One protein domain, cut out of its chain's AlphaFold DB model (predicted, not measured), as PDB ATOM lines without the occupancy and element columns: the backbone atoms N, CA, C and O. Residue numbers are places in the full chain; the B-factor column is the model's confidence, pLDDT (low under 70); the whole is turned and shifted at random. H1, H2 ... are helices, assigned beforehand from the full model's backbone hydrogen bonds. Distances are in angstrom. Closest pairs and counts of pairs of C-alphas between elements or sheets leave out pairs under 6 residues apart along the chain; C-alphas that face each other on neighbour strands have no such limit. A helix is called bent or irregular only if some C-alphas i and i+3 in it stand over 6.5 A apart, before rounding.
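AT A GLANCE: This is residues 290 to 308 and 347 to 518 of the 536 residues of an uncharacterized protein of Golovinomyces cichoracearum (UniProt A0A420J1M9). A long, thin helical hairpin, H5 and H6 side by side, makes the long axis, and a head of H2, H3, the kinked H4 and H7 packs round the end where H5 begins and H6 ends. Near the other end of H5, H1 meets it at a slant with its first turns, and residues 296 to 308 stick out; residues 509 to 514 stand free beyond H7. The printed part has 191 residues with eight named helices, H1 to H8 in chain order, and no named strand: all helix. It is only just loose, close to extended, with a radius of gyration of the C-alphas of 23.9 A and spans of 78 by 46 by 27 A.

HOW THE PARTS SIT: H1, residues 290 to 308, touches H5, residues 399 to 445, with residues 291 to 295 alone, at a steep tilt of 57 degrees, opposite ways; the closest C-alphas, of Val 291 and Ile 438, are 6.7 A apart. H5 is the hub, touching six helices. H2, residues 348 to 352, touches H5, closest at the C-alphas of Thr 352 and Asp 401, 5.4 A. H3, residues 357 to 362, touches H5 at a shallow tilt of 16 degrees, the same way, closest at the C-alphas of Ile 360 and Val 408, 6.5 A. H4, residues 367 to 391, has a kink of 117 degrees near residue 383 and is irregular, with C-alphas 382 and 385 9.2 A apart. H4 touches H5 with residues 372 to 377 alone, closest at the C-alphas of Lys 373 and Val 408, 6.3 A. H6, residues 452 to 494, forms a helical hairpin with H5 at a shallow tilt of 5 degrees, opposite ways, closest at the C-alphas of Gln 424 and Asn 474, 5.9 A. H7, residues 498 to 507, touches H5, closest at the C-alphas of Ala 407 and Leu 504, 6.9 A. H8, residues 512 to 516, touches no helix. Every O i to N i+4 pair is within hydrogen-bond range in H1, H2, H3, H6 and H8, against 18 of 21 in H4, 41 of 43 in H5 and 4 of 6 in H7.

IN THESE COORDINATES: H1 begins at C-alpha 290 (299.211, 201.295, 276.245) and is 27.1 A long. H4 measures 22.8 A. H5 runs 68.7 A from C-alpha 399 (249.381, 213.336, 246.986), and H6 62.8 A to C-alpha 494 (251.986, 199.823, 251.437). H7 measures 14.9 A.

THE WHOLE: The C-alphas of Gly 396 and Pro 450, the two farthest apart, are 79.5 A apart. Residues 309 to 346 are not printed, and C-alphas 308 and 347 are 42.8 A apart across this cut. Of the links that are printed whole, none is long. Mean pLDDT of the printed part is 73.6; 59 residues are under 70, among them 380 to 399 and 499 to 518.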
ATOM      1  N   VAL A 290     298.205 200.274 276.575       78.94
ATOM      2  CA  VAL A 290     299.211 201.295 276.245       78.94
ATOM      3  C   VAL A 290     299.001 201.827 274.822       78.94
ATOM      4  O   VAL A 290     298.899 203.032 274.628       78.94
ATOM      5  N   VAL A 291     298.833 200.946 273.828       82.94
ATOM      6  CA  VAL A 291     298.604 201.340 272.422       82.94
ATOM      7  C   VAL A 291     297.363 202.225 272.272       82.94
ATOM      8  O   VAL A 291     297.375 203.186 271.506       82.94
ATOM      9  N   ARG A 292     296.285 201.942 273.013       85.75
ATOM     10  CA  ARG A 292     295.080 202.788 273.003       85.75
ATOM     11  C   ARG A 292     295.332 204.162 273.596       85.75
ATOM     12  O   ARG A 292     294.897 205.143 273.002       85.75
ATOM     13  N   SER A 293     296.036 204.223 274.725       80.94
ATOM     14  CA  SER A 293     296.443 205.489 275.334       80.94
ATOM     15  C   SER A 293     297.250 206.338 274.346       80.94
ATOM     16  O   SER A 293     296.987 207.530 274.193       80.94
ATOM     17  N   ASP A 294     298.164 205.716 273.602       81.62
ATOM     18  CA  ASP A 294     299.005 206.422 272.634       81.62
ATOM     19  C   ASP A 294     298.238 206.872 271.394       81.62
ATOM     20  O   ASP A 294     298.419 207.999 270.936       81.62
ATOM     21  N   LEU A 295     297.324 206.045 270.881       85.94
ATOM     22  CA  LEU A 295     296.408 206.448 269.812       85.94
ATOM     23  C   LEU A 295     295.533 207.632 270.223       85.94
ATOM     24  O   LEU A 295     295.289 208.533 269.422       85.94
ATOM     25  N   GLU A 296     295.036 207.643 271.458       86.62
ATOM     26  CA  GLU A 296     294.253 208.759 271.984       86.62
ATOM     27  C   GLU A 296     295.107 210.017 272.159       86.62
ATOM     28  O   GLU A 296     294.659 211.113 271.816       86.62
ATOM     29  N   ALA A 297     296.345 209.877 272.637       85.88
ATOM     30  CA  ALA A 297     297.290 210.982 272.741       85.88
ATOM     31  C   ALA A 297     297.645 211.559 271.362       85.88
ATOM     32  O   ALA A 297     297.627 212.778 271.196       85.88
ATOM     33  N   LYS A 298     297.892 210.703 270.362       86.88
ATOM     34  CA  LYS A 298     298.171 211.100 268.976       86.88
ATOM     35  C   LYS A 298     296.999 211.873 268.374       86.88
ATOM     36  O   LYS A 298     297.186 212.998 267.927       86.88
ATOM     37  N   LYS A 299     295.772 211.356 268.504       85.81
ATOM     38  CA  LYS A 299     294.557 212.051 268.040       85.81
ATOM     39  C   LYS A 299     294.342 213.397 268.723       85.81
ATOM     40  O   LYS A 299     293.905 214.349 268.085       85.81
ATOM     41  N   LYS A 300     294.651 213.502 270.021       86.75
ATOM     42  CA  LYS A 300     294.592 214.780 270.746       86.75
ATOM     43  C   LYS A 300     295.642 215.779 270.251       86.75
ATOM     44  O   LYS A 300     295.371 216.973 270.309       86.75
ATOM     45  N   ARG A 301     296.820 215.324 269.809       85.50
ATOM     46  CA  ARG A 301     297.864 216.186 269.223       85.50
ATOM     47  C   ARG A 301     297.468 216.662 267.829       85.50
ATOM     48  O   ARG A 301     297.405 217.866 267.626       85.50
ATOM     49  N   GLU A 302     297.061 215.749 266.951       86.12
ATOM     50  CA  GLU A 302     296.575 216.073 265.600       86.12
ATOM     51  C   GLU A 302     295.392 217.056 265.649       86.12
ATOM     52  O   GLU A 302     295.368 218.051 264.934       86.12
ATOM     53  N   ALA A 303     294.440 216.853 266.567       83.56
ATOM     54  CA  ALA A 303     293.314 217.771 266.749       83.56
ATOM     55  C   ALA A 303     293.722 219.157 267.282       83.56
ATOM     56  O   ALA A 303     292.994 220.125 267.073       83.56
ATOM     57  N   LYS A 304     294.846 219.268 268.000       84.12
ATOM     58  CA  LYS A 304     295.399 220.561 268.436       84.12
ATOM     59  C   LYS A 304     296.147 221.258 267.301       84.12
ATOM     60  O   LYS A 304     296.034 222.470 267.184       84.12
ATOM     61  N   GLU A 305     296.871 220.512 266.474       80.81
ATOM     62  CA  GLU A 305     297.588 221.044 265.307       80.81
ATOM     63  C   GLU A 305     296.625 221.542 264.226       80.81
ATOM     64  O   GLU A 305     296.789 222.658 263.748       80.81
ATOM     65  N   LEU A 306     295.555 220.794 263.935       80.00
ATOM     66  CA  LEU A 306     294.483 221.231 263.031       80.00
ATOM     67  C   LEU A 306     293.804 222.522 263.507       80.00
ATOM     68  O   LEU A 306     293.469 223.373 262.691       80.00
ATOM     69  N   LYS A 307     293.623 222.684 264.825       78.75
ATOM     70  CA  LYS A 307     293.076 223.922 265.399       78.75
ATOM     71  C   LYS A 307     294.028 225.104 265.245       78.75
ATOM     72  O   LYS A 307     293.576 226.177 264.874       78.75
ATOM     73  N   LYS A 308     295.328 224.893 265.472       77.12
ATOM     74  CA  LYS A 308     296.345 225.933 265.262       77.12
ATOM     75  C   LYS A 308     296.441 226.352 263.796       77.12
ATOM     76  O   LYS A 308     296.432 227.536 263.513       77.12
ATOM     77  N   SER A 347     255.045 224.356 258.404       77.56
ATOM     78  CA  SER A 347     254.280 223.135 258.151       77.56
ATOM     79  C   SER A 347     254.937 222.296 257.048       77.56
ATOM     80  O   SER A 347     255.735 222.798 256.247       77.56
ATOM     81  N   PHE A 348     254.605 221.001 256.985       76.25
ATOM     82  CA  PHE A 348     255.045 220.143 255.881       76.25
ATOM     83  C   PHE A 348     254.641 220.729 254.527       76.25
ATOM     84  O   PHE A 348     255.479 220.783 253.638       76.25
ATOM     85  N   GLU A 349     253.420 221.247 254.420       78.38
ATOM     86  CA  GLU A 349     252.841 221.819 253.199       78.38
ATOM     87  C   GLU A 349     253.620 223.048 252.696       78.38
ATOM     88  O   GLU A 349     253.961 223.163 251.515       78.38
ATOM     89  N   SER A 350     254.011 223.937 253.613       82.19
ATOM     90  CA  SER A 350     254.836 225.115 253.307       82.19
ATOM     91  C   SER A 350     256.242 224.741 252.818       82.19
ATOM     92  O   SER A 350     256.832 225.430 251.983       82.19
ATOM     93  N   LEU A 351     256.795 223.626 253.307       82.88
ATOM     94  CA  LEU A 351     258.125 223.155 252.918       82.88
ATOM     95  C   LEU A 351     258.104 222.314 251.636       82.88
ATOM     96  O   LEU A 351     259.008 222.449 250.816       82.88
ATOM     97  N   THR A 352     257.101 221.460 251.433       82.56
ATOM     98  CA  THR A 352     256.996 220.602 250.242       82.56
ATOM     99  C   THR A 352     256.621 221.389 248.992       82.56
ATOM    100  O   THR A 352     257.142 221.088 247.918       82.56
ATOM    101  N   SER A 353     255.815 222.447 249.119       82.06
ATOM    102  CA  SER A 353     255.482 223.362 248.013       82.06
ATOM    103  C   SER A 353     256.701 224.114 247.455       82.06
ATOM    104  O   SER A 353     256.713 224.474 246.283       82.06
ATOM    105  N   ARG A 354     257.757 224.292 248.264       83.81
ATOM    106  CA  ARG A 354     259.009 224.994 247.906       83.81
ATOM    107  C   ARG A 354     260.166 224.066 247.520       83.81
ATOM    108  O   ARG A 354     261.292 224.525 247.330       83.81
ATOM    109  N   VAL A 355     259.915 222.760 247.476       83.00
ATOM    110  CA  VAL A 355     260.923 221.739 247.179       83.00
ATOM    111  C   VAL A 355     260.470 220.946 245.968       83.00
ATOM    112  O   VAL A 355     259.436 220.281 246.009       83.00
ATOM    113  N   ASP A 356     261.279 220.947 244.915       83.12
ATOM    114  CA  ASP A 356     261.039 220.085 243.764       83.12
ATOM    115  C   ASP A 356     261.666 218.703 243.949       83.12
ATOM    116  O   ASP A 356     262.672 218.508 244.632       83.12
ATOM    117  N   PHE A 357     261.124 217.701 243.257       74.75
ATOM    118  CA  PHE A 357     261.720 216.362 243.243       74.75
ATOM    119  C   PHE A 357     263.166 216.351 242.728       74.75
ATOM    120  O   PHE A 357     263.969 215.524 243.165       74.75
ATOM    121  N   LYS A 358     263.521 217.281 241.829       76.25
ATOM    122  CA  LYS A 358     264.901 217.464 241.357       76.25
ATOM    123  C   LYS A 358     265.832 217.933 242.479       76.25
ATOM    124  O   LYS A 358     266.964 217.452 242.532       76.25
ATOM    125  N   ASP A 359     265.352 218.785 243.386       79.06
ATOM    126  CA  ASP A 359     266.109 219.227 244.564       79.06
ATOM    127  C   ASP A 359     266.367 218.065 245.520       79.06
ATOM    128  O   ASP A 359     267.487 217.873 245.992       79.06
ATOM    129  N   ILE A 360     265.346 217.230 245.748       78.00
ATOM    130  CA  ILE A 360     265.460 216.030 246.584       78.00
ATOM    131  C   ILE A 360     266.482 215.059 245.975       78.00
ATOM    132  O   ILE A 360     267.382 214.603 246.676       78.00
ATOM    133  N   LEU A 361     266.391 214.775 244.672       69.94
ATOM    134  CA  LEU A 361     267.288 213.846 243.971       69.94
ATOM    135  C   LEU A 361     268.746 214.297 243.968       69.94
ATOM    136  O   LEU A 361     269.642 213.484 244.198       69.94
ATOM    137  N   LYS A 362     268.986 215.581 243.691       76.19
ATOM    138  CA  LYS A 362     270.335 216.157 243.648       76.19
ATOM    139  C   LYS A 362     270.863 216.524 245.032       76.19
ATOM    140  O   LYS A 362     272.043 216.828 245.156       76.19
ATOM    141  N   SER A 363     270.018 216.461 246.064       71.69
ATOM    142  CA  SER A 363     270.328 216.920 247.415       71.69
ATOM    143  C   SER A 363     270.924 218.335 247.408       71.69
ATOM    144  O   SER A 363     271.961 218.557 248.030       71.69
ATOM    145  N   THR A 364     270.281 219.266 246.701       75.44
ATOM    146  CA  THR A 364     270.711 220.671 246.614       75.44
ATOM    147  C   THR A 364     270.689 221.352 247.987       75.44
ATOM    148  O   THR A 364     269.938 220.945 248.879       75.44
ATOM    149  N   ASP A 365     271.469 222.424 248.153       78.75
ATOM    150  CA  ASP A 365     271.484 223.263 249.365       78.75
ATOM    151  C   ASP A 365     270.251 224.188 249.461       78.75
ATOM    152  O   ASP A 365     270.314 225.303 249.968       78.75
ATOM    153  N   ASN A 366     269.095 223.722 248.975       84.00
ATOM    154  CA  ASN A 366     267.824 224.424 249.106       84.00
ATOM    155  C   ASN A 366     267.455 224.517 250.611       84.00
ATOM    156  O   ASN A 366     267.272 223.476 251.259       84.00
ATOM    157  N   PRO A 367     267.296 225.726 251.187       83.19
ATOM    158  CA  PRO A 367     266.975 225.908 252.605       83.19
ATOM    159  C   PRO A 367     265.691 225.188 253.043       83.19
ATOM    160  O   PRO A 367     265.632 224.647 254.150       83.19
ATOM    161  N   ALA A 368     264.683 225.116 252.166       82.25
ATOM    162  CA  ALA A 368     263.435 224.402 252.427       82.25
ATOM    163  C   ALA A 368     263.653 222.880 252.477       82.25
ATOM    164  O   ALA A 368     263.106 222.210 253.352       82.25
ATOM    165  N   LEU A 369     264.527 222.331 251.624       82.12
ATOM    166  CA  LEU A 369     264.911 220.916 251.668       82.12
ATOM    167  C   LEU A 369     265.715 220.584 252.935       82.12
ATOM    168  O   LEU A 369     265.524 219.517 253.521       82.12
ATOM    169  N   ILE A 370     266.595 221.481 253.384       83.31
ATOM    170  CA  ILE A 370     267.355 221.322 254.635       83.31
ATOM    171  C   ILE A 370     266.402 221.307 255.841       83.31
ATOM    172  O   ILE A 370     266.490 220.413 256.691       83.31
ATOM    173  N   ALA A 371     265.456 222.250 255.894       83.75
ATOM    174  CA  ALA A 371     264.428 222.306 256.931       83.75
ATOM    175  C   ALA A 371     263.519 221.063 256.908       83.75
ATOM    176  O   ALA A 371     263.296 220.444 257.953       83.75
ATOM    177  N   LEU A 372     263.092 220.623 255.719       83.12
ATOM    178  CA  LEU A 372     262.277 219.423 255.525       83.12
ATOM    179  C   LEU A 372     263.018 218.152 255.969       83.12
ATOM    180  O   LEU A 372     262.472 217.353 256.730       83.12
ATOM    181  N   LYS A 373     264.296 217.988 255.594       84.38
ATOM    182  CA  LYS A 373     265.164 216.895 256.072       84.38
ATOM    183  C   LYS A 373     265.261 216.881 257.596       84.38
ATOM    184  O   LYS A 373     265.153 215.816 258.205       84.38
ATOM    185  N   LYS A 374     265.457 218.042 258.228       84.62
ATOM    186  CA  LYS A 374     265.544 218.166 259.691       84.62
ATOM    187  C   LYS A 374     264.232 217.749 260.360       84.62
ATOM    188  O   LYS A 374     264.264 216.967 261.310       84.62
ATOM    189  N   MET A 375     263.098 218.206 259.836       82.88
ATOM    190  CA  MET A 375     261.772 217.899 260.375       82.88
ATOM    191  C   MET A 375     261.421 216.411 260.240       82.88
ATOM    192  O   MET A 375     261.063 215.770 261.232       82.88
ATOM    193  N   VAL A 376     261.643 215.823 259.059       79.69
ATOM    194  CA  VAL A 376     261.491 214.378 258.816       79.69
ATOM    195  C   VAL A 376     262.408 213.573 259.742       79.69
ATOM    196  O   VAL A 376     261.958 212.624 260.383       79.69
ATOM    197  N   LYS A 377     263.680 213.967 259.895       78.69
ATOM    198  CA  LYS A 377     264.647 213.283 260.774       78.69
ATOM    199  C   LYS A 377     264.215 213.288 262.245       78.69
ATOM    200  O   LYS A 377     264.342 212.256 262.901       78.69
ATOM    201  N   ILE A 378     263.691 214.409 262.753       77.75
ATOM    202  CA  ILE A 378     263.166 214.532 264.127       77.75
ATOM    203  C   ILE A 378     261.943 213.626 264.327       77.75
ATOM    204  O   ILE A 378     261.863 212.889 265.309       77.75
ATOM    205  N   LYS A 379     261.005 213.618 263.376       73.12
ATOM    206  CA  LYS A 379     259.804 212.769 263.457       73.12
ATOM    207  C   LYS A 379     260.150 211.276 263.354       73.12
ATOM    208  O   LYS A 379     259.598 210.454 264.084       73.12
ATOM    209  N   MET A 380     261.137 210.914 262.531       68.50
ATOM    210  CA  MET A 380     261.637 209.538 262.429       68.50
ATOM    211  C   MET A 380     262.401 209.060 263.673       68.50
ATOM    212  O   MET A 380     262.404 207.855 263.943       68.50
ATOM    213  N   SER A 381     263.074 209.949 264.413       66.44
ATOM    214  CA  SER A 381     263.884 209.568 265.580       66.44
ATOM    215  C   SER A 381     263.048 209.278 266.831       66.44
ATOM    216  O   SER A 381     263.443 208.422 267.620       66.44
ATOM    217  N   LEU A 382     261.883 209.919 266.983       58.38
ATOM    218  CA  LEU A 382     261.027 209.800 268.173       58.38
ATOM    219  C   LEU A 382     260.155 208.529 268.198       58.38
ATOM    220  O   LEU A 382     259.948 207.964 269.269       58.38
ATOM    221  N   LYS A 383     259.668 208.037 267.045       57.16
ATOM    222  CA  LYS A 383     258.777 206.848 266.964       57.16
ATOM    223  C   LYS A 383     259.033 205.930 265.747       57.16
ATOM    224  O   LYS A 383     258.209 205.079 265.401       57.16
ATOM    225  N   GLY A 384     260.173 206.059 265.060       56.75
ATOM    226  CA  GLY A 384     260.442 205.323 263.813       56.75
ATOM    227  C   GLY A 384     259.556 205.794 262.647       56.75
ATOM    228  O   GLY A 384     258.994 206.881 262.696       56.75
ATOM    229  N   THR A 385     259.389 204.995 261.583       52.94
ATOM    230  CA  THR A 385     258.488 205.379 260.467       52.94
ATOM    231  C   THR A 385     257.015 205.416 260.847       52.94
ATOM    232  O   THR A 385     256.263 206.111 260.183       52.94
ATOM    233  N   MET A 386     256.603 204.715 261.909       50.66
ATOM    234  CA  MET A 386     255.238 204.842 262.433       50.66
ATOM    235  C   MET A 386     254.999 206.243 263.007       50.66
ATOM    236  O   MET A 386     253.888 206.731 262.913       50.66
ATOM    237  N   GLY A 387     256.034 206.913 263.530       54.34
ATOM    238  CA  GLY A 387     255.964 208.325 263.923       54.34
ATOM    239  C   GLY A 387     255.794 209.270 262.750       54.34
ATOM    240  O   GLY A 387     255.025 210.213 262.832       54.34
ATOM    241  N   LEU A 388     256.473 208.989 261.635       58.38
ATOM    242  CA  LEU A 388     256.253 209.748 260.407       58.38
ATOM    243  C   LEU A 388     254.804 209.578 259.927       58.38
ATOM    244  O   LEU A 388     254.184 210.563 259.578       58.38
ATOM    245  N   LEU A 389     254.270 208.352 259.966       55.44
ATOM    246  CA  LEU A 389     252.923 208.005 259.495       55.44
ATOM    247  C   LEU A 389     251.778 208.455 260.420       55.44
ATOM    248  O   LEU A 389     250.703 208.741 259.917       55.44
ATOM    249  N   HIS A 390     251.993 208.504 261.739       54.00
ATOM    250  CA  HIS A 390     250.972 208.902 262.719       54.00
ATOM    251  C   HIS A 390     251.065 210.361 263.175       54.00
ATOM    252  O   HIS A 390     250.049 210.912 263.570       54.00
ATOM    253  N   ASP A 391     252.260 210.967 263.185       51.00
ATOM    254  CA  ASP A 391     252.472 212.321 263.728       51.00
ATOM    255  C   ASP A 391     252.688 213.383 262.631       51.00
ATOM    256  O   ASP A 391     253.088 214.511 262.950       51.00
ATOM    257  N   CYS A 392     252.535 213.025 261.353       55.16
ATOM    258  CA  CYS A 392     252.375 214.009 260.284       55.16
ATOM    259  C   CYS A 392     250.882 214.109 259.985       55.16
ATOM    260  O   CYS A 392     250.263 213.089 259.685       55.16
ATOM    261  N   ASP A 393     250.338 215.325 260.034       52.50
ATOM    262  CA  ASP A 393     248.990 215.634 259.552       52.50
ATOM    263  C   ASP A 393     248.971 215.505 258.023       52.50
ATOM    264  O   ASP A 393     248.992 216.482 257.277       52.50
ATOM    265  N   PHE A 394     249.006 214.265 257.533       57.88
ATOM    266  CA  PHE A 394     248.836 213.955 256.114       57.88
ATOM    267  C   PHE A 394     247.416 214.252 255.631       57.88
ATOM    268  O   PHE A 394     247.200 214.315 254.428       57.88
ATOM    269  N   GLU A 395     246.471 214.470 256.549       50.91
ATOM    270  CA  GLU A 395     245.078 214.809 256.243       50.91
ATOM    271  C   GLU A 395     244.939 216.121 255.444       50.91
ATOM    272  O   GLU A 395     243.933 216.296 254.764       50.91
ATOM    273  N   GLY A 396     245.957 216.997 255.447       55.22
ATOM    274  CA  GLY A 396     245.993 218.237 254.651       55.22
ATOM    275  C   GLY A 396     246.987 218.257 253.482       55.22
ATOM    276  O   GLY A 396     247.027 219.231 252.740       55.22
ATOM    277  N   LEU A 397     247.807 217.216 253.291       62.66
ATOM    278  CA  LEU A 397     248.847 217.208 252.252       62.66
ATOM    279  C   LEU A 397     248.330 216.597 250.947       62.66
ATOM    280  O   LEU A 397     247.854 215.461 250.920       62.66
ATOM    281  N   GLY A 398     248.528 217.299 249.829       67.25
ATOM    282  CA  GLY A 398     248.295 216.733 248.502       67.25
ATOM    283  C   GLY A 398     249.147 215.477 248.249       67.25
ATOM    284  O   GLY A 398     250.238 215.317 248.801       67.25
ATOM    285  N   SER A 399     248.677 214.581 247.370       69.50
ATOM    286  CA  SER A 399     249.381 213.336 246.986       69.50
ATOM    287  C   SER A 399     250.855 213.575 246.600       69.50
ATOM    288  O   SER A 399     251.749 212.837 247.020       69.50
ATOM    289  N   ILE A 400     251.136 214.665 245.881       74.94
ATOM    290  CA  ILE A 400     252.490 215.053 245.451       74.94
ATOM    291  C   ILE A 400     253.373 215.452 246.642       74.94
ATOM    292  O   ILE A 400     254.544 215.074 246.713       74.94
ATOM    293  N   ASP A 401     252.830 216.191 247.604       77.50
ATOM    294  CA  ASP A 401     253.571 216.642 248.779       77.50
ATOM    295  C   ASP A 401     253.879 215.483 249.729       77.50
ATOM    296  O   ASP A 401     255.007 215.354 250.212       77.50
ATOM    297  N   CYS A 402     252.928 214.557 249.891       72.56
ATOM    298  CA  CYS A 402     253.160 213.278 250.555       72.56
ATOM    299  C   CYS A 402     254.351 212.535 249.927       72.56
ATOM    300  O   CYS A 402     255.277 212.117 250.630       72.56
ATOM    301  N   GLN A 403     254.381 212.410 248.597       72.75
ATOM    302  CA  GLN A 403     255.476 211.747 247.881       72.75
ATOM    303  C   GLN A 403     256.835 212.434 248.097       72.75
ATOM    304  O   GLN A 403     257.844 211.739 248.249       72.75
ATOM    305  N   LYS A 404     256.885 213.771 248.182       79.81
ATOM    306  CA  LYS A 404     258.116 214.519 248.509       79.81
ATOM    307  C   LYS A 404     258.618 214.196 249.919       79.81
ATOM    308  O   LYS A 404     259.810 213.935 250.099       79.81
ATOM    309  N   VAL A 405     257.725 214.129 250.910       76.69
ATOM    310  CA  VAL A 405     258.069 213.717 252.287       76.69
ATOM    311  C   VAL A 405     258.620 212.287 252.312       76.69
ATOM    312  O   VAL A 405     259.656 212.031 252.937       76.69
ATOM    313  N   TYR A 406     257.991 211.361 251.582       73.25
ATOM    314  CA  TYR A 406     258.476 209.985 251.448       73.25
ATOM    315  C   TYR A 406     259.848 209.909 250.765       73.25
ATOM    316  O   TYR A 406     260.731 209.188 251.240       73.25
ATOM    317  N   ALA A 407     260.070 210.676 249.696       74.50
ATOM    318  CA  ALA A 407     261.351 210.731 248.997       74.50
ATOM    319  C   ALA A 407     262.477 211.257 249.908       74.50
ATOM    320  O   ALA A 407     263.567 210.680 249.946       74.50
ATOM    321  N   VAL A 408     262.203 212.285 250.721       79.62
ATOM    322  CA  VAL A 408     263.145 212.791 251.734       79.62
ATOM    323  C   VAL A 408     263.433 211.741 252.812       79.62
ATOM    324  O   VAL A 408     264.592 211.552 253.190       79.62
ATOM    325  N   ALA A 409     262.418 211.006 253.279       75.25
ATOM    326  CA  ALA A 409     262.603 209.930 254.252       75.25
ATOM    327  C   ALA A 409     263.502 208.803 253.707       75.25
ATOM    328  O   ALA A 409     264.402 208.337 254.411       75.25
ATOM    329  N   LEU A 410     263.317 208.395 252.446       72.19
ATOM    330  CA  LEU A 410     264.180 207.411 251.780       72.19
ATOM    331  C   LEU A 410     265.612 207.928 251.579       72.19
ATOM    332  O   LEU A 410     266.571 207.175 251.764       72.19
ATOM    333  N   LEU A 411     265.779 209.210 251.258       75.94
ATOM    334  CA  LEU A 411     267.095 209.826 251.102       75.94
ATOM    335  C   LEU A 411     267.873 209.866 252.425       75.94
ATOM    336  O   LEU A 411     269.047 209.495 252.452       75.94
ATOM    337  N   LEU A 412     267.229 210.239 253.533       74.44
ATOM    338  CA  LEU A 412     267.839 210.213 254.871       74.44
ATOM    339  C   LEU A 412     268.240 208.793 255.290       74.44
ATOM    340  O   LEU A 412     269.287 208.573 255.898       74.44
ATOM    341  N   VAL A 413     267.413 207.813 254.933       69.06
ATOM    342  CA  VAL A 413     267.681 206.387 255.127       69.06
ATOM    343  C   VAL A 413     268.921 205.946 254.338       69.06
ATOM    344  O   VAL A 413     269.795 205.281 254.895       69.06
ATOM    345  N   ARG A 414     269.055 206.372 253.076       71.06
ATOM    346  CA  ARG A 414     270.234 206.108 252.235       71.06
ATOM    347  C   ARG A 414     271.501 206.753 252.798       71.06
ATOM    348  O   ARG A 414     272.532 206.090 252.873       71.06
ATOM    349  N   GLN A 415     271.419 208.015 253.219       76.56
ATOM    350  CA  GLN A 415     272.531 208.707 253.873       76.56
ATOM    351  C   GLN A 415     272.987 207.949 255.119       76.56
ATOM    352  O   GLN A 415     274.180 207.720 255.284       76.56
ATOM    353  N   ARG A 416     272.050 207.445 255.933       73.44
ATOM    354  CA  ARG A 416     272.400 206.678 257.131       73.44
ATOM    355  C   ARG A 416     273.098 205.348 256.830       73.44
ATOM    356  O   ARG A 416     273.963 204.951 257.603       73.44
ATOM    357  N   VAL A 417     272.746 204.646 255.749       67.88
ATOM    358  CA  VAL A 417     273.501 203.439 255.343       67.88
ATOM    359  C   VAL A 417     274.913 203.797 254.949       67.88
ATOM    360  O   VAL A 417     275.834 203.155 255.436       67.88
ATOM    361  N   LYS A 418     275.077 204.838 254.131       75.69
ATOM    362  CA  LYS A 418     276.399 205.293 253.712       75.69
ATOM    363  C   LYS A 418     277.256 205.687 254.920       75.69
ATOM    364  O   LYS A 418     278.369 205.204 255.057       75.69
ATOM    365  N   GLU A 419     276.689 206.436 255.870       76.50
ATOM    366  CA  GLU A 419     277.344 206.740 257.151       76.50
ATOM    367  C   GLU A 419     277.757 205.471 257.916       76.50
ATOM    368  O   GLU A 419     278.821 205.440 258.521       76.50
ATOM    369  N   LEU A 420     276.932 204.417 257.915       69.25
ATOM    370  CA  LEU A 420     277.245 203.151 258.587       69.25
ATOM    371  C   LEU A 420     278.326 202.337 257.859       69.25
ATOM    372  O   LEU A 420     279.117 201.664 258.522       69.25
ATOM    373  N   GLU A 421     278.356 202.376 256.527       73.31
ATOM    374  CA  GLU A 421     279.415 201.786 255.699       73.31
ATOM    375  C   GLU A 421     280.746 202.515 255.936       73.31
ATOM    376  O   GLU A 421     281.772 201.874 256.179       73.31
ATOM    377  N   ASP A 422     280.713 203.846 256.004       77.69
ATOM    378  CA  ASP A 422     281.868 204.677 256.347       77.69
ATOM    379  C   ASP A 422     282.316 204.434 257.808       77.69
ATOM    380  O   ASP A 422     283.507 204.248 258.076       77.69
ATOM    381  N   GLU A 423     281.382 204.337 258.769       75.75
ATOM    382  CA  GLU A 423     281.647 203.916 260.158       75.75
ATOM    383  C   GLU A 423     282.314 202.524 260.199       75.75
ATOM    384  O   GLU A 423     283.214 202.291 261.014       75.75
ATOM    385  N   GLN A 424     281.897 201.586 259.337       78.94
ATOM    386  CA  GLN A 424     282.475 200.241 259.250       78.94
ATOM    387  C   GLN A 424     283.905 200.273 258.720       78.94
ATOM    388  O   GLN A 424     284.775 199.611 259.304       78.94
ATOM    389  N   LEU A 425     284.141 200.988 257.619       77.31
ATOM    390  CA  LEU A 425     285.462 201.103 257.013       77.31
ATOM    391  C   LEU A 425     286.431 201.725 258.022       77.31
ATOM    392  O   LEU A 425     287.444 201.114 258.362       77.31
ATOM    393  N   ASN A 426     286.042 202.853 258.620       80.25
ATOM    394  CA  ASN A 426     286.830 203.552 259.634       80.25
ATOM    395  C   ASN A 426     287.048 202.712 260.899       80.25
ATOM    396  O   ASN A 426     288.151 202.669 261.446       80.25
ATOM    397  N   GLY A 427     286.022 201.998 261.369       77.81
ATOM    398  CA  GLY A 427     286.133 201.105 262.522       77.81
ATOM    399  C   GLY A 427     287.072 199.923 262.267       77.81
ATOM    400  O   GLY A 427     287.825 199.531 263.158       77.81
ATOM    401  N   THR A 428     287.061 199.374 261.052       79.44
ATOM    402  CA  THR A 428     287.949 198.274 260.651       79.44
ATOM    403  C   THR A 428     289.390 198.757 260.516       79.44
ATOM    404  O   THR A 428     290.285 198.111 261.060       79.44
ATOM    405  N   LEU A 429     289.602 199.914 259.880       83.12
ATOM    406  CA  LEU A 429     290.911 200.558 259.762       83.12
ATOM    407  C   LEU A 429     291.508 200.862 261.139       83.12
ATOM    408  O   LEU A 429     292.658 200.517 261.391       83.12
ATOM    409  N   LYS A 430     290.708 201.386 262.078       83.69
ATOM    410  CA  LYS A 430     291.152 201.643 263.457       83.69
ATOM    411  C   LYS A 430     291.635 200.370 264.162       83.69
ATOM    412  O   LYS A 430     292.646 200.402 264.856       83.69
ATOM    413  N   VAL A 431     290.931 199.247 263.992       83.56
ATOM    414  CA  VAL A 431     291.347 197.956 264.571       83.56
ATOM    415  C   VAL A 431     292.600 197.415 263.878       83.56
ATOM    416  O   VAL A 431     293.454 196.834 264.541       83.56
ATOM    417  N   GLN A 432     292.739 197.605 262.565       86.19
ATOM    418  CA  GLN A 432     293.948 197.220 261.829       86.19
ATOM    419  C   GLN A 432     295.170 198.030 262.276       86.19
ATOM    420  O   GLN A 432     296.228 197.447 262.495       86.19
ATOM    421  N   GLU A 433     295.016 199.340 262.466       87.75
ATOM    422  CA  GLU A 433     296.064 200.228 262.974       87.75
ATOM    423  C   GLU A 433     296.466 199.855 264.411       87.75
ATOM    424  O   GLU A 433     297.650 199.654 264.686       87.75
ATOM    425  N   GLU A 434     295.487 199.654 265.306       87.12
ATOM    426  CA  GLU A 434     295.714 199.160 266.674       87.12
ATOM    427  C   GLU A 434     296.478 197.826 266.654       87.12
ATOM    428  O   GLU A 434     297.483 197.674 267.346       87.12
ATOM    429  N   ASN A 435     296.059 196.872 265.815       89.75
ATOM    430  CA  ASN A 435     296.727 195.579 265.678       89.75
ATOM    431  C   ASN A 435     298.162 195.706 265.142       89.75
ATOM    432  O   ASN A 435     299.030 194.960 265.592       89.75
ATOM    433  N   LYS A 436     298.429 196.637 264.215       90.12
ATOM    434  CA  LYS A 436     299.774 196.870 263.668       90.12
ATOM    435  C   LYS A 436     300.738 197.364 264.750       90.12
ATOM    436  O   LYS A 436     301.806 196.779 264.907       90.12
ATOM    437  N   MET A 437     300.339 198.354 265.550       86.50
ATOM    438  CA  MET A 437     301.176 198.833 266.662       86.50
ATOM    439  C   MET A 437     301.342 197.789 267.765       86.50
ATOM    440  O   MET A 437     302.413 197.693 268.359       86.50
ATOM    441  N   ILE A 438     300.300 196.994 268.050       83.50
ATOM    442  CA  ILE A 438     300.432 195.878 268.994       83.50
ATOM    443  C   ILE A 438     301.497 194.907 268.485       83.50
ATOM    444  O   ILE A 438     302.389 194.570 269.254       83.50
ATOM    445  N   LEU A 439     301.444 194.505 267.207       86.62
ATOM    446  CA  LEU A 439     302.445 193.616 266.612       86.62
ATOM    447  C   LEU A 439     303.856 194.184 266.753       86.62
ATOM    448  O   LEU A 439     304.735 193.473 267.231       86.62
ATOM    449  N   GLU A 440     304.058 195.452 266.394       85.75
ATOM    450  CA  GLU A 440     305.351 196.135 266.522       85.75
ATOM    451  C   GLU A 440     305.879 196.099 267.960       85.75
ATOM    452  O   GLU A 440     307.004 195.665 268.180       85.75
ATOM    453  N   ARG A 441     305.052 196.435 268.955       79.75
ATOM    454  CA  ARG A 441     305.469 196.426 270.370       79.75
ATOM    455  C   ARG A 441     305.688 195.038 270.945       79.75
ATOM    456  O   ARG A 441     306.517 194.852 271.829       79.75
ATOM    457  N   THR A 442     304.938 194.052 270.466       78.69
ATOM    458  CA  THR A 442     305.102 192.670 270.921       78.69
ATOM    459  C   THR A 442     306.333 191.979 270.351       78.69
ATOM    460  O   THR A 442     306.797 191.025 270.970       78.69
ATOM    461  N   LYS A 443     306.901 192.464 269.233       78.56
ATOM    462  CA  LYS A 443     308.154 191.917 268.685       78.56
ATOM    463  C   LYS A 443     309.306 192.018 269.684       78.56
ATOM    464  O   LYS A 443     310.112 191.098 269.772       78.56
ATOM    465  N   ASP A 444     309.349 193.102 270.453       75.00
ATOM    466  CA  ASP A 444     310.424 193.348 271.414       75.00
ATOM    467  C   ASP A 444     310.215 192.594 272.732       75.00
ATOM    468  O   ASP A 444     311.180 192.160 273.351       75.00
ATOM    469  N   LEU A 445     308.958 192.353 273.121       74.81
ATOM    470  CA  LEU A 445     308.597 191.646 274.358       74.81
ATOM    471  C   LEU A 445     309.132 190.211 274.437       74.81
ATOM    472  O   LEU A 445     309.401 189.722 275.531       74.81
ATOM    473  N   TYR A 446     309.264 189.532 273.298       76.94
ATOM    474  CA  TYR A 446     309.685 188.131 273.245       76.94
ATOM    475  C   TYR A 446     310.974 187.912 272.457       76.94
ATOM    476  O   TYR A 446     311.273 186.768 272.129       76.94
ATOM    477  N   ARG A 447     311.734 188.976 272.159       77.44
ATOM    478  CA  ARG A 447     312.931 188.917 271.306       77.44
ATOM    479  C   ARG A 447     313.920 187.829 271.742       77.44
ATOM    480  O   ARG A 447     314.394 187.078 270.897       77.44
ATOM    481  N   ASP A 448     314.137 187.706 273.049       74.44
ATOM    482  CA  ASP A 448     315.103 186.768 273.636       74.44
ATOM    483  C   ASP A 448     314.454 185.458 274.125       74.44
ATOM    484  O   ASP A 448     315.083 184.650 274.811       74.44
ATOM    485  N   HIS A 449     313.169 185.234 273.821       72.12
ATOM    486  CA  HIS A 449     312.467 184.029 274.249       72.12
ATOM    487  C   HIS A 449     312.801 182.851 273.313       72.12
ATOM    488  O   HIS A 449     312.690 183.002 272.095       72.12
ATOM    489  N   PRO A 450     313.113 181.646 273.834       70.94
ATOM    490  CA  PRO A 450     313.460 180.486 273.000       70.94
ATOM    491  C   PRO A 450     312.363 180.126 271.983       70.94
ATOM    492  O   PRO A 450     312.654 179.758 270.851       70.94
ATOM    493  N   ASP A 451     311.096 180.320 272.356       72.62
ATOM    494  CA  ASP A 451     309.930 180.067 271.497       72.62
ATOM    495  C   ASP A 451     309.385 181.325 270.774       72.62
ATOM    496  O   ASP A 451     308.190 181.395 270.473       72.62
ATOM    497  N   VAL A 452     310.212 182.351 270.517       79.25
ATOM    498  CA  VAL A 452     309.778 183.655 269.959       79.25
ATOM    499  C   VAL A 452     308.890 183.530 268.715       79.25
ATOM    500  O   VAL A 452     307.874 184.220 268.601       79.25
ATOM    501  N   LYS A 453     309.209 182.596 267.811       78.81
ATOM    502  CA  LYS A 453     308.434 182.340 266.587       78.81
ATOM    503  C   LYS A 453     307.010 181.865 266.911       78.81
ATOM    504  O   LYS A 453     306.046 182.442 266.424       78.81
ATOM    505  N   GLN A 454     306.858 180.905 267.827       76.62
ATOM    506  CA  GLN A 454     305.539 180.411 268.256       76.62
ATOM    507  C   GLN A 454     304.708 181.479 268.973       76.62
ATOM    508  O   GLN A 454     303.482 181.529 268.829       76.62
ATOM    509  N   LEU A 455     305.365 182.333 269.760       79.19
ATOM    510  CA  LEU A 455     304.709 183.419 270.484       79.19
ATOM    511  C   LEU A 455     304.173 184.485 269.528       79.19
ATOM    512  O   LEU A 455     303.007 184.870 269.642       79.19
ATOM    513  N   ASN A 456     304.979 184.900 268.550       82.44
ATOM    514  CA  ASN A 456     304.578 185.866 267.528       82.44
ATOM    515  C   ASN A 456     303.398 185.355 266.684       82.44
ATOM    516  O   ASN A 456     302.442 186.094 266.431       82.44
ATOM    517  N   GLU A 457     303.395 184.071 266.337       82.12
ATOM    518  CA  GLU A 457     302.323 183.448 265.563       82.12
ATOM    519  C   GLU A 457     301.012 183.362 266.366       82.12
ATOM    520  O   GLU A 457     299.928 183.617 265.831       82.12
ATOM    521  N   GLU A 458     301.076 183.061 267.668       83.88
ATOM    522  CA  GLU A 458     299.908 183.085 268.563       83.88
ATOM    523  C   GLU A 458     299.353 184.508 268.744       83.88
ATOM    524  O   GLU A 458     298.131 184.695 268.766       83.88
ATOM    525  N   ILE A 459     300.224 185.515 268.847       84.75
ATOM    526  CA  ILE A 459     299.837 186.931 268.890       84.75
ATOM    527  C   ILE A 459     299.083 187.293 267.613       84.75
ATOM    528  O   ILE A 459     297.942 187.758 267.685       84.75
ATOM    529  N   LYS A 460     299.666 186.998 266.445       86.31
ATOM    530  CA  LYS A 460     299.062 187.267 265.137       86.31
ATOM    531  C   LYS A 460     297.682 186.617 265.002       86.31
ATOM    532  O   LYS A 460     296.703 187.313 264.736       86.31
ATOM    533  N   ARG A 461     297.557 185.323 265.328       82.94
ATOM    534  CA  ARG A 461     296.267 184.597 265.317       82.94
ATOM    535  C   ARG A 461     295.190 185.265 266.167       82.94
ATOM    536  O   ARG A 461     294.012 185.281 265.793       82.94
ATOM    537  N   ARG A 462     295.555 185.783 267.341       84.06
ATOM    538  CA  ARG A 462     294.609 186.465 268.237       84.06
ATOM    539  C   ARG A 462     294.153 187.796 267.670       84.06
ATOM    540  O   ARG A 462     292.957 188.083 267.723       84.06
ATOM    541  N   LEU A 463     295.075 188.572 267.114       86.75
ATOM    542  CA  LEU A 463     294.764 189.849 266.479       86.75
ATOM    543  C   LEU A 463     293.878 189.656 265.241       86.75
ATOM    544  O   LEU A 463     292.890 190.378 265.089       86.75
ATOM    545  N   ASP A 464     294.135 188.623 264.436       84.75
ATOM    546  CA  ASP A 464     293.293 188.245 263.293       84.75
ATOM    547  C   ASP A 464     291.883 187.830 263.731       84.75
ATOM    548  O   ASP A 464     290.881 188.221 263.126       84.75
ATOM    549  N   THR A 465     291.781 187.077 264.831       84.06
ATOM    550  CA  THR A 465     290.490 186.684 265.414       84.06
ATOM    551  C   THR A 465     289.695 187.904 265.887       84.06
ATOM    552  O   THR A 465     288.481 187.979 265.669       84.06
ATOM    553  N   ASP A 466     290.363 188.870 266.521       80.94
ATOM    554  CA  ASP A 466     289.744 190.118 266.969       80.94
ATOM    555  C   ASP A 466     289.286 190.974 265.779       80.94
ATOM    556  O   ASP A 466     288.149 191.457 265.785       80.94
ATOM    557  N   LEU A 467     290.100 191.078 264.722       83.75
ATOM    558  CA  LEU A 467     289.742 191.772 263.483       83.75
ATOM    559  C   LEU A 467     288.530 191.121 262.806       83.75
ATOM    560  O   LEU A 467     287.576 191.806 262.434       83.75
ATOM    561  N   ALA A 468     288.515 189.791 262.697       81.69
ATOM    562  CA  ALA A 468     287.387 189.051 262.140       81.69
ATOM    563  C   ALA A 468     286.109 189.239 262.976       81.69
ATOM    564  O   ALA A 468     285.014 189.375 262.426       81.69
ATOM    565  N   ARG A 469     286.227 189.277 264.309       82.50
ATOM    566  CA  ARG A 469     285.100 189.556 265.209       82.50
ATOM    567  C   ARG A 469     284.584 190.988 265.044       82.50
ATOM    568  O   ARG A 469     283.369 191.173 265.081       82.50
ATOM    569  N   ALA A 470     285.467 191.971 264.874       77.44
ATOM    570  CA  ALA A 470     285.087 193.359 264.621       77.44
ATOM    571  C   ALA A 470     284.331 193.493 263.289       77.44
ATOM    572  O   ALA A 470     283.216 194.013 263.286       77.44
ATOM    573  N   LYS A 471     284.869 192.913 262.204       78.94
ATOM    574  CA  LYS A 471     284.203 192.858 260.890       78.94
ATOM    575  C   LYS A 471     282.798 192.264 260.998       78.94
ATOM    576  O   LYS A 471     281.833 192.929 260.649       78.94
ATOM    577  N   ARG A 472     282.660 191.086 261.625       81.19
ATOM    578  CA  ARG A 472     281.352 190.429 261.820       81.19
ATOM    579  C   ARG A 472     280.353 191.274 262.615       81.19
ATOM    580  O   ARG A 472     279.187 191.328 262.247       81.19
ATOM    581  N   LYS A 473     280.781 191.919 263.709       77.94
ATOM    582  CA  LYS A 473     279.896 192.789 264.507       77.94
ATOM    583  C   LYS A 473     279.399 193.986 263.694       77.94
ATOM    584  O   LYS A 473     278.232 194.349 263.819       77.94
ATOM    585  N   ASN A 474     280.273 194.576 262.882       74.31
ATOM    586  CA  ASN A 474     279.918 195.693 262.012       74.31
ATOM    587  C   ASN A 474     278.967 195.240 260.894       74.31
ATOM    588  O   ASN A 474     277.921 195.861 260.714       74.31
ATOM    589  N   ASP A 475     279.251 194.106 260.244       76.75
ATOM    590  CA  ASP A 475     278.368 193.503 259.235       76.75
ATOM    591  C   ASP A 475     276.971 193.220 259.801       76.75
ATOM    592  O   ASP A 475     275.954 193.489 259.158       76.75
ATOM    593  N   ASP A 476     276.894 192.688 261.025       76.81
ATOM    594  CA  ASP A 476     275.618 192.424 261.686       76.81
ATOM    595  C   ASP A 476     274.876 193.723 262.039       76.81
ATOM    596  O   ASP A 476     273.655 193.773 261.874       76.81
ATOM    597  N   LYS A 477     275.577 194.789 262.456       75.88
ATOM    598  CA  LYS A 477     274.981 196.119 262.702       75.88
ATOM    599  C   LYS A 477     274.366 196.684 261.417       75.88
ATOM    600  O   LYS A 477     273.196 197.066 261.434       75.88
ATOM    601  N   ILE A 478     275.107 196.658 260.306       71.31
ATOM    602  CA  ILE A 478     274.625 197.103 258.989       71.31
ATOM    603  C   ILE A 478     273.433 196.265 258.552       71.31
ATOM    604  O   ILE A 478     272.391 196.804 258.196       71.31
ATOM    605  N   ARG A 479     273.526 194.937 258.654       76.12
ATOM    606  CA  ARG A 479     272.432 194.034 258.287       76.12
ATOM    607  C   ARG A 479     271.166 194.295 259.101       76.12
ATOM    608  O   ARG A 479     270.065 194.206 258.557       76.12
ATOM    609  N   ILE A 480     271.292 194.562 260.401       75.19
ATOM    610  CA  ILE A 480     270.152 194.883 261.270       75.19
ATOM    611  C   ILE A 480     269.523 196.212 260.854       75.19
ATOM    612  O   ILE A 480     268.302 196.267 260.700       75.19
ATOM    613  N   GLU A 481     270.324 197.255 260.647       67.88
ATOM    614  CA  GLU A 481     269.809 198.561 260.231       67.88
ATOM    615  C   GLU A 481     269.185 198.505 258.839       67.88
ATOM    616  O   GLU A 481     268.049 198.938 258.667       67.88
ATOM    617  N   LEU A 482     269.818 197.830 257.884       66.69
ATOM    618  CA  LEU A 482     269.273 197.629 256.546       66.69
ATOM    619  C   LEU A 482     267.945 196.852 256.584       66.69
ATOM    620  O   LEU A 482     266.990 197.207 255.901       66.69
ATOM    621  N   ARG A 483     267.801 195.855 257.469       70.81
ATOM    622  CA  ARG A 483     266.502 195.193 257.706       70.81
ATOM    623  C   ARG A 483     265.456 196.124 258.309       70.81
ATOM    624  O   ARG A 483     264.296 196.057 257.898       70.81
ATOM    625  N   LYS A 484     265.822 196.953 259.293       68.38
ATOM    626  CA  LYS A 484     264.904 197.953 259.863       68.38
ATOM    627  C   LYS A 484     264.452 198.915 258.774       68.38
ATOM    628  O   LYS A 484     263.257 199.156 258.656       68.38
ATOM    629  N   MET A 485     265.372 199.392 257.947       66.44
ATOM    630  CA  MET A 485     265.064 200.247 256.808       66.44
ATOM    631  C   MET A 485     264.150 199.575 255.794       66.44
ATOM    632  O   MET A 485     263.204 200.201 255.344       66.44
ATOM    633  N   ASN A 486     264.360 198.301 255.481       65.19
ATOM    634  CA  ASN A 486     263.504 197.592 254.532       65.19
ATOM    635  C   ASN A 486     262.075 197.447 255.041       65.19
ATOM    636  O   ASN A 486     261.134 197.669 254.290       65.19
ATOM    637  N   ARG A 487     261.905 197.141 256.332       66.88
ATOM    638  CA  ARG A 487     260.582 197.125 256.971       66.88
ATOM    639  C   ARG A 487     259.933 198.506 256.947       66.88
ATOM    640  O   ARG A 487     258.740 198.616 256.700       66.88
ATOM    641  N   ARG A 488     260.724 199.552 257.207       65.81
ATOM    642  CA  ARG A 488     260.294 200.954 257.144       65.81
ATOM    643  C   ARG A 488     259.822 201.304 255.733       65.81
ATOM    644  O   ARG A 488     258.680 201.701 255.579       65.81
ATOM    645  N   ARG A 489     260.647 201.050 254.719       65.25
ATOM    646  CA  ARG A 489     260.336 201.220 253.296       65.25
ATOM    647  C   ARG A 489     259.069 200.471 252.893       65.25
ATOM    648  O   ARG A 489     258.204 201.068 252.277       65.25
ATOM    649  N   GLN A 490     258.946 199.193 253.248       67.31
ATOM    650  CA  GLN A 490     257.787 198.382 252.875       67.31
ATOM    651  C   GLN A 490     256.481 198.969 253.426       67.31
ATOM    652  O   GLN A 490     255.541 199.137 252.662       67.31
ATOM    653  N   LYS A 491     256.465 199.379 254.700       64.00
ATOM    654  CA  LYS A 491     255.308 200.061 255.301       64.00
ATOM    655  C   LYS A 491     254.966 201.386 254.617       64.00
ATOM    656  O   LYS A 491     253.797 201.687 254.435       64.00
ATOM    657  N   LEU A 492     255.976 202.178 254.242       64.06
ATOM    658  CA  LEU A 492     255.748 203.429 253.503       64.06
ATOM    659  C   LEU A 492     255.171 203.134 252.107       64.06
ATOM    660  O   LEU A 492     254.262 203.820 251.664       64.06
ATOM    661  N   MET A 493     255.654 202.079 251.440       64.50
ATOM    662  CA  MET A 493     255.144 201.657 250.135       64.50
ATOM    663  C   MET A 493     253.727 201.086 250.216       64.50
ATOM    664  O   MET A 493     252.964 201.286 249.285       64.50
ATOM    665  N   GLU A 494     253.341 200.384 251.282       64.88
ATOM    666  CA  GLU A 494     251.986 199.823 251.437       64.88
ATOM    667  C   GLU A 494     250.889 200.898 251.352       64.88
ATOM    668  O   GLU A 494     249.844 200.632 250.761       64.88
ATOM    669  N   ASN A 495     251.179 202.122 251.801       65.31
ATOM    670  CA  ASN A 495     250.234 203.244 251.850       65.31
ATOM    671  C   ASN A 495     250.135 204.069 250.554       65.31
ATOM    672  O   ASN A 495     249.411 205.057 250.520       65.31
ATOM    673  N   LEU A 496     250.868 203.693 249.502       65.12
ATOM    674  CA  LEU A 496     250.920 204.437 248.240       65.12
ATOM    675  C   LEU A 496     250.101 203.764 247.133       65.12
ATOM    676  O   LEU A 496     250.087 202.531 246.993       65.12
ATOM    677  N   GLY A 497     249.484 204.579 246.281       70.50
ATOM    678  CA  GLY A 497     248.823 204.137 245.056       70.50
ATOM    679  C   GLY A 497     249.807 203.555 244.022       70.50
ATOM    680  O   GLY A 497     251.013 203.806 244.086       70.50
ATOM    681  N   PRO A 498     249.342 202.773 243.027       71.00
ATOM    682  CA  PRO A 498     250.208 202.122 242.033       71.00
ATOM    683  C   PRO A 498     251.093 203.089 241.232       71.00
ATOM    684  O   PRO A 498     252.256 202.780 240.961       71.00
ATOM    685  N   ASN A 499     250.564 204.263 240.882       68.00
ATOM    686  CA  ASN A 499     251.301 205.290 240.142       68.00
ATOM    687  C   ASN A 499     252.357 205.963 241.025       68.00
ATOM    688  O   ASN A 499     253.507 206.093 240.615       68.00
ATOM    689  N   GLU A 500     252.001 206.272 242.270       64.69
ATOM    690  CA  GLU A 500     252.891 206.888 243.259       64.69
ATOM    691  C   GLU A 500     254.061 205.958 243.608       64.69
ATOM    692  O   GLU A 500     255.216 206.376 243.646       64.69
ATOM    693  N   LYS A 501     253.785 204.654 243.762       69.00
ATOM    694  CA  LYS A 501     254.806 203.606 243.910       69.00
ATOM    695  C   LYS A 501     255.772 203.596 242.731       69.00
ATOM    696  O   LYS A 501     256.979 203.467 242.928       69.00
ATOM    697  N   ARG A 502     255.249 203.691 241.504       68.56
ATOM    698  CA  ARG A 502     256.044 203.652 240.270       68.56
ATOM    699  C   ARG A 502     256.921 204.897 240.134       68.56
ATOM    700  O   ARG A 502     258.043 204.770 239.655       68.56
ATOM    701  N   GLU A 503     256.455 206.061 240.581       65.44
ATOM    702  CA  GLU A 503     257.279 207.270 240.644       65.44
ATOM    703  C   GLU A 503     258.369 207.153 241.706       65.44
ATOM    704  O   GLU A 503     259.537 207.284 241.359       65.44
ATOM    705  N   LEU A 504     258.034 206.775 242.944       65.81
ATOM    706  CA  LEU A 504     259.000 206.576 244.035       65.81
ATOM    707  C   LEU A 504     260.079 205.528 243.716       65.81
ATOM    708  O   LEU A 504     261.248 205.723 244.042       65.81
ATOM    709  N   LEU A 505     259.729 204.452 243.007       67.12
ATOM    710  CA  LEU A 505     260.691 203.442 242.548       67.12
ATOM    711  C   LEU A 505     261.724 203.998 241.553       67.12
ATOM    712  O   LEU A 505     262.850 203.498 241.523       67.12
ATOM    713  N   LYS A 506     261.396 205.045 240.780       65.50
ATOM    714  CA  LYS A 506     262.371 205.730 239.910       65.50
ATOM    715  C   LYS A 506     263.433 206.477 240.733       65.50
ATOM    716  O   LYS A 506     264.575 206.564 240.290       65.50
ATOM    717  N   PHE A 507     263.102 206.938 241.946       60.88
ATOM    718  CA  PHE A 507     264.055 207.578 242.869       60.88
ATOM    719  C   PHE A 507     265.023 206.580 243.519       60.88
ATOM    720  O   PHE A 507     266.112 206.961 243.947       60.88
ATOM    721  N   GLU A 508     264.661 205.298 243.581       59.84
ATOM    722  CA  GLU A 508     265.493 204.258 244.198       59.84
ATOM    723  C   GLU A 508     266.630 203.749 243.299       59.84
ATOM    724  O   GLU A 508     267.465 202.972 243.766       59.84
ATOM    725  N   GLY A 509     266.695 204.178 242.031       54.66
ATOM    726  CA  GLY A 509     267.857 203.965 241.159       54.66
ATOM    727  C   GLY A 509     268.342 202.510 241.068       54.66
ATOM    728  O   GLY A 509     269.545 202.272 241.049       54.66
ATOM    729  N   GLY A 510     267.432 201.527 241.075       52.34
ATOM    730  CA  GLY A 510     267.782 200.106 240.923       52.34
ATOM    731  C   GLY A 510     268.144 199.347 242.211       52.34
ATOM    732  O   GLY A 510     268.572 198.195 242.135       52.34
ATOM    733  N   TRP A 511     267.914 199.908 243.405       48.97
ATOM    734  CA  TRP A 511     268.130 199.215 244.694       48.97
ATOM    735  C   TRP A 511     267.375 197.879 244.859       48.97
ATOM    736  O   TRP A 511     267.727 197.069 245.722       48.97
ATOM    737  N   SER A 512     266.383 197.592 244.011       47.75
ATOM    738  CA  SER A 512     265.727 196.280 243.946       47.75
ATOM    739  C   SER A 512     266.715 195.129 243.677       47.75
ATOM    740  O   SER A 512     266.507 194.025 244.184       47.75
ATOM    741  N   GLN A 513     267.833 195.379 242.981       40.81
ATOM    742  CA  GLN A 513     268.851 194.360 242.682       40.81
ATOM    743  C   GLN A 513     269.775 194.035 243.868       40.81
ATOM    744  O   GLN A 513     270.066 192.861 244.105       40.81
ATOM    745  N   PHE A 514     270.169 195.024 244.679       40.72
ATOM    746  CA  PHE A 514     270.997 194.793 245.881       40.72
ATOM    747  C   PHE A 514     270.236 193.984 246.951       40.72
ATOM    748  O   PHE A 514     270.794 193.217 247.736       40.72
ATOM    749  N   MET A 515     268.912 194.118 246.940       42.00
ATOM    750  CA  MET A 515     267.985 193.557 247.917       42.00
ATOM    751  C   MET A 515     267.624 192.092 247.645       42.00
ATOM    752  O   MET A 515     267.358 191.336 248.584       42.00
ATOM    753  N   HIS A 516     267.690 191.649 246.385       40.81
ATOM    754  CA  HIS A 516     267.486 190.245 246.027       40.81
ATOM    755  C   HIS A 516     268.618 189.323 246.510       40.81
ATOM    756  O   HIS A 516     268.371 188.140 246.754       40.81
ATOM    757  N   GLN A 517     269.819 189.861 246.753       41.44
ATOM    758  CA  GLN A 517     270.965 189.101 247.273       41.44
ATOM    759  C   GLN A 517     270.882 188.804 248.783       41.44
ATOM    760  O   GLN A 517     271.611 187.954 249.294       41.44
ATOM    761  N   LEU A 518     269.954 189.443 249.513       40.69
ATOM    762  CA  LEU A 518     269.692 189.179 250.936       40.69
ATOM    763  C   LEU A 518     268.688 188.045 251.178       40.69
ATOM    764  O   LEU A 518     268.433 187.706 252.343       40.69
TER     765      LEU A 518